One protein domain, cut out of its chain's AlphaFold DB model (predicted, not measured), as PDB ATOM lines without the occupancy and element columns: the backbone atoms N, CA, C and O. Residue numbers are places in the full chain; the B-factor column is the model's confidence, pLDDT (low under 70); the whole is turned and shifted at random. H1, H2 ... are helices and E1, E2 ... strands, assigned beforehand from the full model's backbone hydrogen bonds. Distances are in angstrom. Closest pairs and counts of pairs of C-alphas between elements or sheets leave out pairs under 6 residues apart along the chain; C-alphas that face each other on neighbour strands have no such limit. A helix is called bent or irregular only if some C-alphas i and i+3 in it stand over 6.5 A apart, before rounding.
ATOM      1  N   VAL A  44     216.316 229.127 229.288       98.12
ATOM      2  CA  VAL A  44     216.343 227.728 229.713       98.12
ATOM      3  C   VAL A  44     215.534 227.623 230.999       98.12
ATOM      4  O   VAL A  44     215.839 228.317 231.972       98.12
ATOM      5  N   VAL A  45     214.547 226.731 231.038       98.12
ATOM      6  CA  VAL A  45     213.822 226.415 232.274       98.12
ATOM      7  C   VAL A  45     214.762 225.618 233.183       98.12
ATOM      8  O   VAL A  45     215.227 224.547 232.792       98.12
ATOM      9  N   CYS A  46     215.057 226.130 234.384       97.25
ATOM     10  CA  CYS A  46     215.957 225.498 235.354       97.25
ATOM     11  C   CYS A  46     215.198 225.180 236.658       97.25
ATOM     12  O   CYS A  46     215.125 226.029 237.555       97.25
ATOM     13  N   PRO A  47     214.637 223.961 236.794       96.19
ATOM     14  CA  PRO A  47     213.888 223.567 237.986       96.19
ATOM     15  C   PRO A  47     214.724 223.612 239.267       96.19
ATOM     16  O   PRO A  47     214.217 224.059 240.290       96.19
ATOM     17  N   LEU A  48     216.016 223.255 239.201       94.75
ATOM     18  CA  LEU A  48     216.927 223.309 240.354       94.75
ATOM     19  C   LEU A  48     216.976 224.706 240.997       94.75
ATOM     20  O   LEU A  48     217.056 224.823 242.216       94.75
ATOM     21  N   ARG A  49     216.918 225.778 240.192       92.31
ATOM     22  CA  ARG A  49     216.891 227.161 240.699       92.31
ATOM     23  C   ARG A  49     215.480 227.720 240.887       92.31
ATOM     24  O   ARG A  49     215.350 228.815 241.425       92.31
ATOM     25  N   GLY A  50     214.449 227.034 240.394       94.31
ATOM     26  CA  GLY A  50     213.076 227.543 240.360       94.31
ATOM     27  C   GLY A  50     212.884 228.778 239.469       94.31
ATOM     28  O   GLY A  50     211.929 229.525 239.656       94.31
ATOM     29  N   GLN A  51     213.794 229.028 238.523       95.50
ATOM     30  CA  GLN A  51     213.755 230.197 237.638       95.50
ATOM     31  C   GLN A  51     214.367 229.884 236.270       95.50
ATOM     32  O   GLN A  51     214.992 228.844 236.073       95.50
ATOM     33  N   SER A  52     214.213 230.804 235.321       97.44
ATOM     34  CA  SER A  52     214.861 230.677 234.013       97.44
ATOM     35  C   SER A  52     216.314 231.148 234.048       97.44
ATOM     36  O   SER A  52     216.670 232.069 234.783       97.44
ATOM     37  N   LEU A  53     217.152 230.531 233.221       97.12
ATOM     38  CA  LEU A  53     218.523 230.956 232.947       97.12
ATOM     39  C   LEU A  53     218.633 231.458 231.511       97.12
ATOM     40  O   LEU A  53     217.984 230.920 230.619       97.12
ATOM     41  N   LEU A  54     219.500 232.442 231.264       97.69
ATOM     42  CA  LEU A  54     219.845 232.813 229.893       97.69
ATOM     43  C   LEU A  54     220.589 231.652 229.236       97.69
ATOM     44  O   LEU A  54     221.574 231.163 229.789       97.69
ATOM     45  N   ARG A  55     220.187 231.274 228.028       96.62
ATOM     46  CA  ARG A  55     220.852 230.277 227.183       96.62
ATOM     47  C   ARG A  55     222.332 230.600 226.981       96.62
ATOM     48  O   ARG A  55     223.180 229.711 227.023       96.62
ATOM     49  N   ASP A  56     222.645 231.887 226.859       96.38
ATOM     50  CA  ASP A  56     224.013 232.388 226.731       96.38
ATOM     51  C   ASP A  56     224.906 232.065 227.931       96.38
ATOM     52  O   ASP A  56     226.117 231.951 227.772       96.38
ATOM     53  N   THR A  57     224.321 231.826 229.105       96.19
ATOM     54  CA  THR A  57     225.045 231.346 230.289       96.19
ATOM     55  C   THR A  57     225.761 230.023 230.001       96.19
ATOM     56  O   THR A  57     226.915 229.850 230.385       96.19
ATOM     57  N   PHE A  58     225.108 229.113 229.268       95.44
ATOM     58  CA  PHE A  58     225.689 227.835 228.852       95.44
ATOM     59  C   PHE A  58     226.619 228.000 227.645       95.44
ATOM     60  O   PHE A  58     227.692 227.409 227.619       95.44
ATOM     61  N   ARG A  59     226.257 228.844 226.668       94.19
ATOM     62  CA  ARG A  59     227.095 229.110 225.483       94.19
ATOM     63  C   ARG A  59     228.455 229.715 225.842       94.19
ATOM     64  O   ARG A  59     229.461 229.364 225.235       94.19
ATOM     65  N   LEU A  60     228.467 230.651 226.790       95.25
ATOM     66  CA  LEU A  60     229.658 231.394 227.210       95.25
ATOM     67  C   LEU A  60     230.380 230.747 228.397       95.25
ATOM     68  O   LEU A  60     231.431 231.244 228.790       95.25
ATOM     69  N   ASN A  61     229.830 229.667 228.965       93.00
ATOM     70  CA  ASN A  61     230.296 229.079 230.220       93.00
ATOM     71  C   ASN A  61     230.436 230.132 231.338       93.00
ATOM     72  O   ASN A  61     231.470 230.224 231.997       93.00
ATOM     73  N   ASP A  62     229.394 230.948 231.539       94.62
ATOM     74  CA  ASP A  62     229.367 231.974 232.589       94.62
ATOM     75  C   ASP A  62     229.248 231.307 233.970       94.62
ATOM     76  O   ASP A  62     228.155 231.034 234.480       94.62
ATOM     77  N   LEU A  63     230.411 231.047 234.573       91.44
ATOM     78  CA  LEU A  63     230.564 230.335 235.845       91.44
ATOM     79  C   LEU A  63     229.820 231.005 237.006       91.44
ATOM     80  O   LEU A  63     229.514 230.346 237.994       91.44
ATOM     81  N   THR A  64     229.520 232.304 236.903       91.81
ATOM     82  CA  THR A  64     228.834 233.052 237.968       91.81
ATOM     83  C   THR A  64     227.328 232.799 237.996       91.81
ATOM     84  O   THR A  64     226.668 233.063 239.002       91.81
ATOM     85  N   LYS A  65     226.766 232.294 236.892       93.56
ATOM     86  CA  LYS A  65     225.323 232.076 236.732       93.56
ATOM     87  C   LYS A  65     224.946 230.607 236.597       93.56
ATOM     88  O   LYS A  65     223.792 230.264 236.875       93.56
ATOM     89  N   LEU A  66     225.881 229.760 236.171       94.12
ATOM     90  CA  LEU A  66     225.682 228.316 236.116       94.12
ATOM     91  C   LEU A  66     225.555 227.722 237.530       94.12
ATOM     92  O   LEU A  66     226.192 228.214 238.461       94.12
ATOM     93  N   PRO A  67     224.753 226.656 237.717       92.38
ATOM     94  CA  PRO A  67     224.761 225.903 238.968       92.38
ATOM     95  C   PRO A  67     226.169 225.375 239.284       92.38
ATOM     96  O   PRO A  67     226.837 224.852 238.392       92.38
ATOM     97  N   LEU A  68     226.605 225.463 240.545       91.25
ATOM     98  CA  LEU A  68     227.957 225.049 240.953       91.25
ATOM     99  C   LEU A  68     228.265 223.597 240.567       91.25
ATOM    100  O   LEU A  68     229.282 223.345 239.927       91.25
ATOM    101  N   ASN A  69     227.335 222.672 240.827       90.38
ATOM    102  CA  ASN A  69     227.504 221.262 240.464       90.38
ATOM    103  C   ASN A  69     227.680 221.065 238.947       90.38
ATOM    104  O   ASN A  69     228.434 220.200 238.521       90.38
ATOM    105  N   TYR A  70     227.037 221.891 238.111       92.75
ATOM    106  CA  TYR A  70     227.260 221.848 236.663       92.75
ATOM    107  C   TYR A  70     228.688 222.284 236.319       92.75
ATOM    108  O   TYR A  70     229.365 221.624 235.534       92.75
ATOM    109  N   VAL A  71     229.161 223.386 236.909       92.38
ATOM    110  CA  VAL A  71     230.523 223.894 236.683       92.38
ATOM    111  C   VAL A  71     231.564 222.847 237.072       92.38
ATOM    112  O   VAL A  71     232.455 222.550 236.276       92.38
ATOM    113  N   GLU A  72     231.436 222.271 238.264       91.50
ATOM    114  CA  GLU A  72     232.372 221.273 238.775       91.50
ATOM    115  C   GLU A  72     232.381 220.022 237.892       91.50
ATOM    116  O   GLU A  72     233.417 219.690 237.317       91.50
ATOM    117  N   THR A  73     231.229 219.379 237.689       89.81
ATOM    118  CA  THR A  73     231.152 218.090 236.987       89.81
ATOM    119  C   THR A  73     231.440 218.203 235.484       89.81
ATOM    120  O   THR A  73     232.122 217.344 234.916       89.81
ATOM    121  N   VAL A  74     230.966 219.261 234.817       91.50
ATOM    122  CA  VAL A  74     231.029 219.388 233.347       91.50
ATOM    123  C   VAL A  74     232.244 220.192 232.886       91.50
ATOM    124  O   VAL A  74     232.928 219.794 231.942       91.50
ATOM    125  N   LEU A  75     232.530 221.337 233.514       90.50
ATOM    126  CA  LEU A  75     233.542 222.273 233.006       90.50
ATOM    127  C   LEU A  75     234.930 222.020 233.600       90.50
ATOM    128  O   LEU A  75     235.927 222.115 232.878       90.50
ATOM    129  N   VAL A  76     234.994 221.693 234.893       89.62
ATOM    130  CA  VAL A  76     236.253 221.445 235.608       89.62
ATOM    131  C   VAL A  76     236.667 219.982 235.484       89.62
ATOM    132  O   VAL A  76     237.727 219.690 234.935       89.62
ATOM    133  N   GLU A  77     235.826 219.057 235.952       90.00
ATOM    134  CA  GLU A  77     236.132 217.624 235.981       90.00
ATOM    135  C   GLU A  77     235.948 216.939 234.619       90.00
ATOM    136  O   GLU A  77     236.546 215.888 234.385       90.00
ATOM    137  N   ARG A  78     235.141 217.529 233.723       87.88
ATOM    138  CA  ARG A  78     234.822 217.000 232.383       87.88
ATOM    139  C   ARG A  78     234.291 215.563 232.406       87.88
ATOM    140  O   ARG A  78     234.634 214.759 231.539       87.88
ATOM    141  N   ARG A  79     233.485 215.232 233.416       85.44
ATOM    142  CA  ARG A  79     232.900 213.892 233.584       85.44
ATOM    143  C   ARG A  79     231.659 213.672 232.732       85.44
ATOM    144  O   ARG A  79     231.397 212.539 232.349       85.44
ATOM    145  N   GLU A  80     230.938 214.743 232.429       90.00
ATOM    146  CA  GLU A  80     229.656 214.710 231.726       90.00
ATOM    147  C   GLU A  80     229.691 215.560 230.448       90.00
ATOM    148  O   GLU A  80     230.550 216.434 230.279       90.00
ATOM    149  N   GLU A  81     228.751 215.302 229.533       91.00
ATOM    150  CA  GLU A  81     228.578 216.123 228.331       91.00
ATOM    151  C   GLU A  81     228.153 217.558 228.692       91.00
ATOM    152  O   GLU A  81     227.624 217.839 229.765       91.00
ATOM    153  N   GLN A  82     228.359 218.504 227.774       93.75
ATOM    154  CA  GLN A  82     227.813 219.847 227.953       93.75
ATOM    155  C   GLN A  82     226.305 219.871 227.706       93.75
ATOM    156  O   GLN A  82     225.785 219.174 226.827       93.75
ATOM    157  N   PHE A  83     225.612 220.745 228.438       96.44
ATOM    158  CA  PHE A  83     224.181 220.958 228.271       96.44
ATOM    159  C   PHE A  83     223.839 221.349 226.831       96.44
ATOM    160  O   PHE A  83     224.374 222.316 226.283       96.44
ATOM    161  N   ARG A  84     222.917 220.611 226.204       96.19
ATOM    162  CA  ARG A  84     222.491 220.856 224.815       96.19
ATOM    163  C   ARG A  84     221.524 222.035 224.750       96.19
ATOM    164  O   ARG A  84     220.315 221.846 224.672       96.19
ATOM    165  N   TYR A  85     222.081 223.242 224.783       95.00
ATOM    166  CA  TYR A  85     221.332 224.502 224.793       95.00
ATOM    167  C   TYR A  85     220.849 224.960 223.407       95.00
ATOM    168  O   TYR A  85     219.981 225.826 223.309       95.00
ATOM    169  N   TYR A  86     221.426 224.439 222.319       94.00
ATOM    170  CA  TYR A  86     221.042 224.813 220.954       94.00
ATOM    171  C   TYR A  86     219.902 223.924 220.442       94.00
ATOM    172  O   TYR A  86     220.071 223.105 219.542       94.00
ATOM    173  N   THR A  87     218.738 224.062 221.071       96.44
ATOM    174  CA  THR A  87     217.505 223.344 220.721       96.44
ATOM    175  C   THR A  87     216.319 224.316 220.714       96.44
ATOM    176  O   THR A  87     216.438 225.437 221.227       96.44
ATOM    177  N   PRO A  88     215.169 223.936 220.128       97.69
ATOM    178  CA  PRO A  88     213.993 224.809 220.083       97.69
ATOM    179  C   PRO A  88     213.515 225.210 221.482       97.69
ATOM    180  O   PRO A  88     213.226 226.373 221.727       97.69
ATOM    181  N   ILE A  89     213.519 224.256 222.413       97.56
ATOM    182  CA  ILE A  89     213.177 224.437 223.827       97.56
ATOM    183  C   ILE A  89     214.256 223.790 224.697       97.56
ATOM    184  O   ILE A  89     214.821 222.751 224.329       97.56
ATOM    185  N   CYS A  90     214.534 224.397 225.851       98.12
ATOM    186  CA  CYS A  90     215.472 223.881 226.840       98.12
ATOM    187  C   CYS A  90     214.809 223.772 228.213       98.12
ATOM    188  O   CYS A  90     214.484 224.790 228.827       98.12
ATOM    189  N   VAL A  91     214.679 222.544 228.711       98.12
ATOM    190  CA  VAL A  91     214.288 222.261 230.095       98.12
ATOM    191  C   VAL A  91     215.386 221.420 230.723       98.12
ATOM    192  O   VAL A  91     215.660 220.310 230.269       98.12
ATOM    193  N   GLN A  92     216.046 221.970 231.736       97.38
ATOM    194  CA  GLN A  92     217.107 221.270 232.447       97.38
ATOM    195  C   GLN A  92     216.515 220.187 233.350       97.38
ATOM    196  O   GLN A  92     215.510 220.423 234.024       97.38
ATOM    197  N   ASP A  93     217.147 219.017 233.387       96.62
ATOM    198  CA  ASP A  93     216.890 218.051 234.451       96.62
ATOM    199  C   ASP A  93     217.382 218.626 235.800       96.62
ATOM    200  O   ASP A  93     218.445 219.248 235.847       96.62
ATOM    201  N   PRO A  94     216.617 218.501 236.899       95.12
ATOM    202  CA  PRO A  94     217.001 219.068 238.194       95.12
ATOM    203  C   PRO A  94     218.214 218.394 238.850       95.12
ATOM    204  O   PRO A  94     218.768 218.966 239.787       95.12
ATOM    205  N   PHE A  95     218.612 217.210 238.385       93.56
ATOM    206  CA  PHE A  95     219.683 216.404 238.960       93.56
ATOM    207  C   PHE A  95     220.838 216.227 237.975       93.56
ATOM    208  O   PHE A  95     221.969 216.603 238.278       93.56
ATOM    209  N   ASP A  96     220.558 215.707 236.780       94.69
ATOM    210  CA  ASP A  96     221.543 215.611 235.704       94.69
ATOM    211  C   ASP A  96     221.615 216.944 234.955       94.69
ATOM    212  O   ASP A  96     220.974 217.157 233.927       94.69
ATOM    213  N   LEU A  97     222.408 217.880 235.473       94.50
ATOM    214  CA  LEU A  97     222.414 219.260 234.979       94.50
ATOM    215  C   LEU A  97     222.975 219.396 233.553       94.50
ATOM    216  O   LEU A  97     222.823 220.457 232.939       94.50
ATOM    217  N   SER A  98     223.603 218.342 233.017       95.06
ATOM    218  CA  SER A  98     223.996 218.244 231.606       95.06
ATOM    219  C   SER A  98     222.831 217.887 230.677       95.06
ATOM    220  O   SER A  98     222.887 218.101 229.462       95.06
ATOM    221  N   HIS A  99     221.738 217.372 231.232       96.06
ATOM    222  CA  HIS A  99     220.634 216.836 230.468       96.06
ATOM    223  C   HIS A  99     219.582 217.898 230.159       96.06
ATOM    224  O   HIS A  99     218.909 218.439 231.035       96.06
ATOM    225  N   ASN A 100     219.384 218.149 228.866       97.62
ATOM    226  CA  ASN A 100     218.204 218.846 228.375       97.62
ATOM    227  C   ASN A 100     217.091 217.823 228.101       97.62
ATOM    228  O   ASN A 100     217.182 217.055 227.137       97.62
ATOM    229  N   LEU A 101     216.044 217.832 228.926       97.88
ATOM    230  CA  LEU A 101     214.895 216.923 228.835       97.88
ATOM    231  C   LEU A 101     214.143 217.068 227.507       97.88
ATOM    232  O   LEU A 101     213.535 216.119 227.020       97.88
ATOM    233  N   THR A 102     214.223 218.241 226.879       97.81
ATOM    234  CA  THR A 102     213.530 218.545 225.624       97.81
ATOM    235  C   THR A 102     214.451 218.514 224.405       97.81
ATOM    236  O   THR A 102     214.079 218.997 223.339       97.81
ATOM    237  N   LYS A 103     215.643 217.908 224.507       96.38
ATOM    238  CA  LYS A 103     216.627 217.859 223.406       96.38
ATOM    239  C   LYS A 103     216.146 217.179 222.120       96.38
ATOM    240  O   LYS A 103     216.746 217.389 221.072       96.38
ATOM    241  N   ALA A 104     215.108 216.347 222.204       96.62
ATOM    242  CA  ALA A 104     214.508 215.656 221.062       96.62
ATOM    243  C   ALA A 104     213.294 216.398 220.468       96.62
ATOM    244  O   ALA A 104     212.721 215.940 219.482       96.62
ATOM    245  N   VAL A 105     212.876 217.518 221.066       97.44
ATOM    246  CA  VAL A 105     211.728 218.298 220.593       97.44
ATOM    247  C   VAL A 105     212.118 219.066 219.335       97.44
ATOM    248  O   VAL A 105     213.091 219.822 219.332       97.44
ATOM    249  N   SER A 106     211.338 218.885 218.269       98.06
ATOM    250  CA  SER A 106     211.522 219.614 217.016       98.06
ATOM    251  C   SER A 106     210.870 221.006 217.065       98.06
ATOM    252  O   SER A 106     209.973 221.241 217.887       98.06
ATOM    253  N   PRO A 107     211.273 221.939 216.184       98.31
ATOM    254  CA  PRO A 107     210.625 223.246 216.073       98.31
ATOM    255  C   PRO A 107     209.116 223.151 215.807       98.31
ATOM    256  O   PRO A 107     208.342 223.928 216.357       98.31
ATOM    257  N   GLU A 108     208.673 222.180 215.006       98.50
ATOM    258  CA  GLU A 108     207.260 221.981 214.667       98.50
ATOM    259  C   GLU A 108     206.442 221.563 215.892       98.50
ATOM    260  O   GLU A 108     205.334 222.063 216.102       98.50
ATOM    261  N   VAL A 109     206.996 220.677 216.726       98.50
ATOM    262  CA  VAL A 109     206.361 220.262 217.984       98.50
ATOM    263  C   VAL A 109     206.269 221.442 218.950       98.50
ATOM    264  O   VAL A 109     205.214 221.634 219.554       98.50
ATOM    265  N   LEU A 110     207.321 222.262 219.058       98.50
ATOM    266  CA  LEU A 110     207.294 223.474 219.881       98.50
ATOM    267  C   LEU A 110     206.241 224.474 219.387       98.50
ATOM    268  O   LEU A 110     205.431 224.942 220.179       98.50
ATOM    269  N   ASN A 111     206.195 224.760 218.086       98.50
ATOM    270  CA  ASN A 111     205.208 225.681 217.517       98.50
ATOM    271  C   ASN A 111     203.773 225.195 217.760       98.50
ATOM    272  O   ASN A 111     202.899 225.984 218.119       98.50
ATOM    273  N   LYS A 112     203.530 223.885 217.622       98.69
ATOM    274  CA  LYS A 112     202.234 223.286 217.956       98.69
ATOM    275  C   LYS A 112     201.912 223.431 219.444       98.69
ATOM    276  O   LYS A 112     200.775 223.744 219.777       98.69
ATOM    277  N   PHE A 113     202.886 223.210 220.324       98.62
ATOM    278  CA  PHE A 113     202.715 223.385 221.766       98.62
ATOM    279  C   PHE A 113     202.345 224.831 222.121       98.62
ATOM    280  O   PHE A 113     201.330 225.036 222.777       98.62
ATOM    281  N   ILE A 114     203.084 225.820 221.606       98.62
ATOM    282  CA  ILE A 114     202.800 227.252 221.803       98.62
ATOM    283  C   ILE A 114     201.381 227.593 221.336       98.62
ATOM    284  O   ILE A 114     200.623 228.224 222.070       98.62
ATOM    285  N   HIS A 115     200.994 227.129 220.143       98.56
ATOM    286  CA  HIS A 115     199.657 227.364 219.600       98.56
ATOM    287  C   HIS A 115     198.555 226.766 220.482       98.56
ATOM    288  O   HIS A 115     197.560 227.433 220.762       98.56
ATOM    289  N   LEU A 116     198.738 225.528 220.953       98.69
ATOM    290  CA  LEU A 116     197.778 224.875 221.840       98.69
ATOM    291  C   LEU A 116     197.704 225.562 223.209       98.69
ATOM    292  O   LEU A 116     196.604 225.715 223.736       98.69
ATOM    293  N   CYS A 117     198.832 226.009 223.766       98.44
ATOM    294  CA  CYS A 117     198.855 226.803 224.992       98.44
ATOM    295  C   CYS A 117     198.089 228.116 224.816       98.44
ATOM    296  O   CYS A 117     197.246 228.423 225.650       98.44
ATOM    297  N   ASN A 118     198.305 228.849 223.718       98.12
ATOM    298  CA  ASN A 118     197.580 230.095 223.461       98.12
ATOM    299  C   ASN A 118     196.066 229.859 223.336       98.12
ATOM    300  O   ASN A 118     195.289 230.505 224.026       98.12
ATOM    301  N   ALA A 119     195.650 228.883 222.523       98.06
ATOM    302  CA  ALA A 119     194.234 228.551 222.364       98.06
ATOM    303  C   ALA A 119     193.589 228.090 223.685       98.06
ATOM    304  O   ALA A 119     192.444 228.427 223.972       98.06
ATOM    305  N   SER A 120     194.321 227.334 224.510       97.94
ATOM    306  CA  SER A 120     193.825 226.890 225.819       97.94
ATOM    307  C   SER A 120     193.705 228.054 226.802       97.94
ATOM    308  O   SER A 120     192.738 228.109 227.551       97.94
ATOM    309  N   TRP A 121     194.646 229.001 226.777       97.12
ATOM    310  CA  TRP A 121     194.552 230.222 227.572       97.12
ATOM    311  C   TRP A 121     193.340 231.073 227.168       97.12
ATOM    312  O   TRP A 121     192.585 231.466 228.048       97.12
ATOM    313  N   GLU A 122     193.089 231.274 225.870       95.56
ATOM    314  CA  GLU A 122     191.902 231.996 225.371       95.56
ATOM    315  C   GLU A 122     190.585 231.334 225.816       95.56
ATOM    316  O   GLU A 122     189.620 232.020 226.151       95.56
ATOM    317  N   LEU A 123     190.544 229.997 225.868       94.75
ATOM    318  CA  LEU A 123     189.395 229.258 226.397       94.75
ATOM    319  C   LEU A 123     189.225 229.427 227.912       94.75
ATOM    320  O   LEU A 123     188.095 229.425 228.390       94.75
ATOM    321  N   CYS A 124     190.323 229.553 228.660       91.69
ATOM    322  CA  CYS A 124     190.287 229.810 230.098       91.69
ATOM    323  C   CYS A 124     189.911 231.262 230.435       91.69
ATOM    324  O   CYS A 124     189.238 231.471 231.435       91.69
ATOM    325  N   ASP A 125     190.339 232.243 229.633       75.06
ATOM    326  CA  ASP A 125     190.047 233.677 229.832       75.06
ATOM    327  C   ASP A 125     188.587 234.033 229.493       75.06
ATOM    328  O   ASP A 125     188.037 235.013 229.988       75.06
ATOM    329  N   GLY A 126     187.938 233.216 228.657       59.84
ATOM    330  CA  GLY A 126     186.519 233.342 228.317       59.84
ATOM    331  C   GLY A 126     185.534 232.697 229.307       59.84
ATOM    332  O   GLY A 126     184.337 232.682 229.004       59.84
ATOM    333  N   LEU A 127     186.011 232.133 230.426       51.25
ATOM    334  CA  LEU A 127     185.203 231.575 231.527       51.25
ATOM    335  C   LEU A 127     184.982 232.608 232.641       51.25
ATOM    336  O   LEU A 127     183.879 232.571 233.234       51.25
TER     337      LEU A 127
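This is residues 44 to 127 of the 127 residues of the protein "Hypothetical protein" of Timema cristinae (UniProt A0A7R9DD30). A body made mostly of loops holds a small strand hairpin, E1 and E2, with the short helix H1 running on from it and helix H2 at the end far from H3; from the other end, the long helix H3 sticks out as an arm with residues 112 to 127. This arm makes much of the length. The printed part has 84 residues, with named elements in the order E1, E2, H1, H2, H3; the two strands are antiparallel, and the class is mostly helix, though under half of the residues are in named elements. The whole is loose, with a radius of gyration of the C-alphas of 15.4 A and spans of 52 by 24 by 21 A.

Strand E1, residues 44 to 46, begins at C-alpha 44 (216.343, 227.728, 229.713). Strand E2 is residues 51 to 54, 10.2 A long. Helix H1 is residues 55 to 59, and helix H2 is residues 68 to 76, 10.5 A long. H2 is neither bent nor irregular, but only just: C-alphas 73 and 76 are 6.3 A apart. Helix H3, residues 107 to 125, is 26.9 A long and ends at C-alpha 125 (190.047, 233.677, 229.832).

E1 and E2 form a hairpin, antiparallel at 143 degrees, with N 44 and O 53 within hydrogen-bond range at 2.8 A. The closest C-alphas of E1 and H1 are those of Val 44 and Arg 55, 5.8 A apart. H2 and H3 are apart from each other and from E1, E2 and H1. Every O i to N i+4 pair is within hydrogen-bond range in H1 and H3, and 4 of 5 in H2.

The C-alphas farthest apart, of Glu 77 and Leu 127, are 53.0 A apart. The link from H2 to H3, 30 residues, is long. The printed part has no cut; residues 126 to 127 are under 70 in pLDDT.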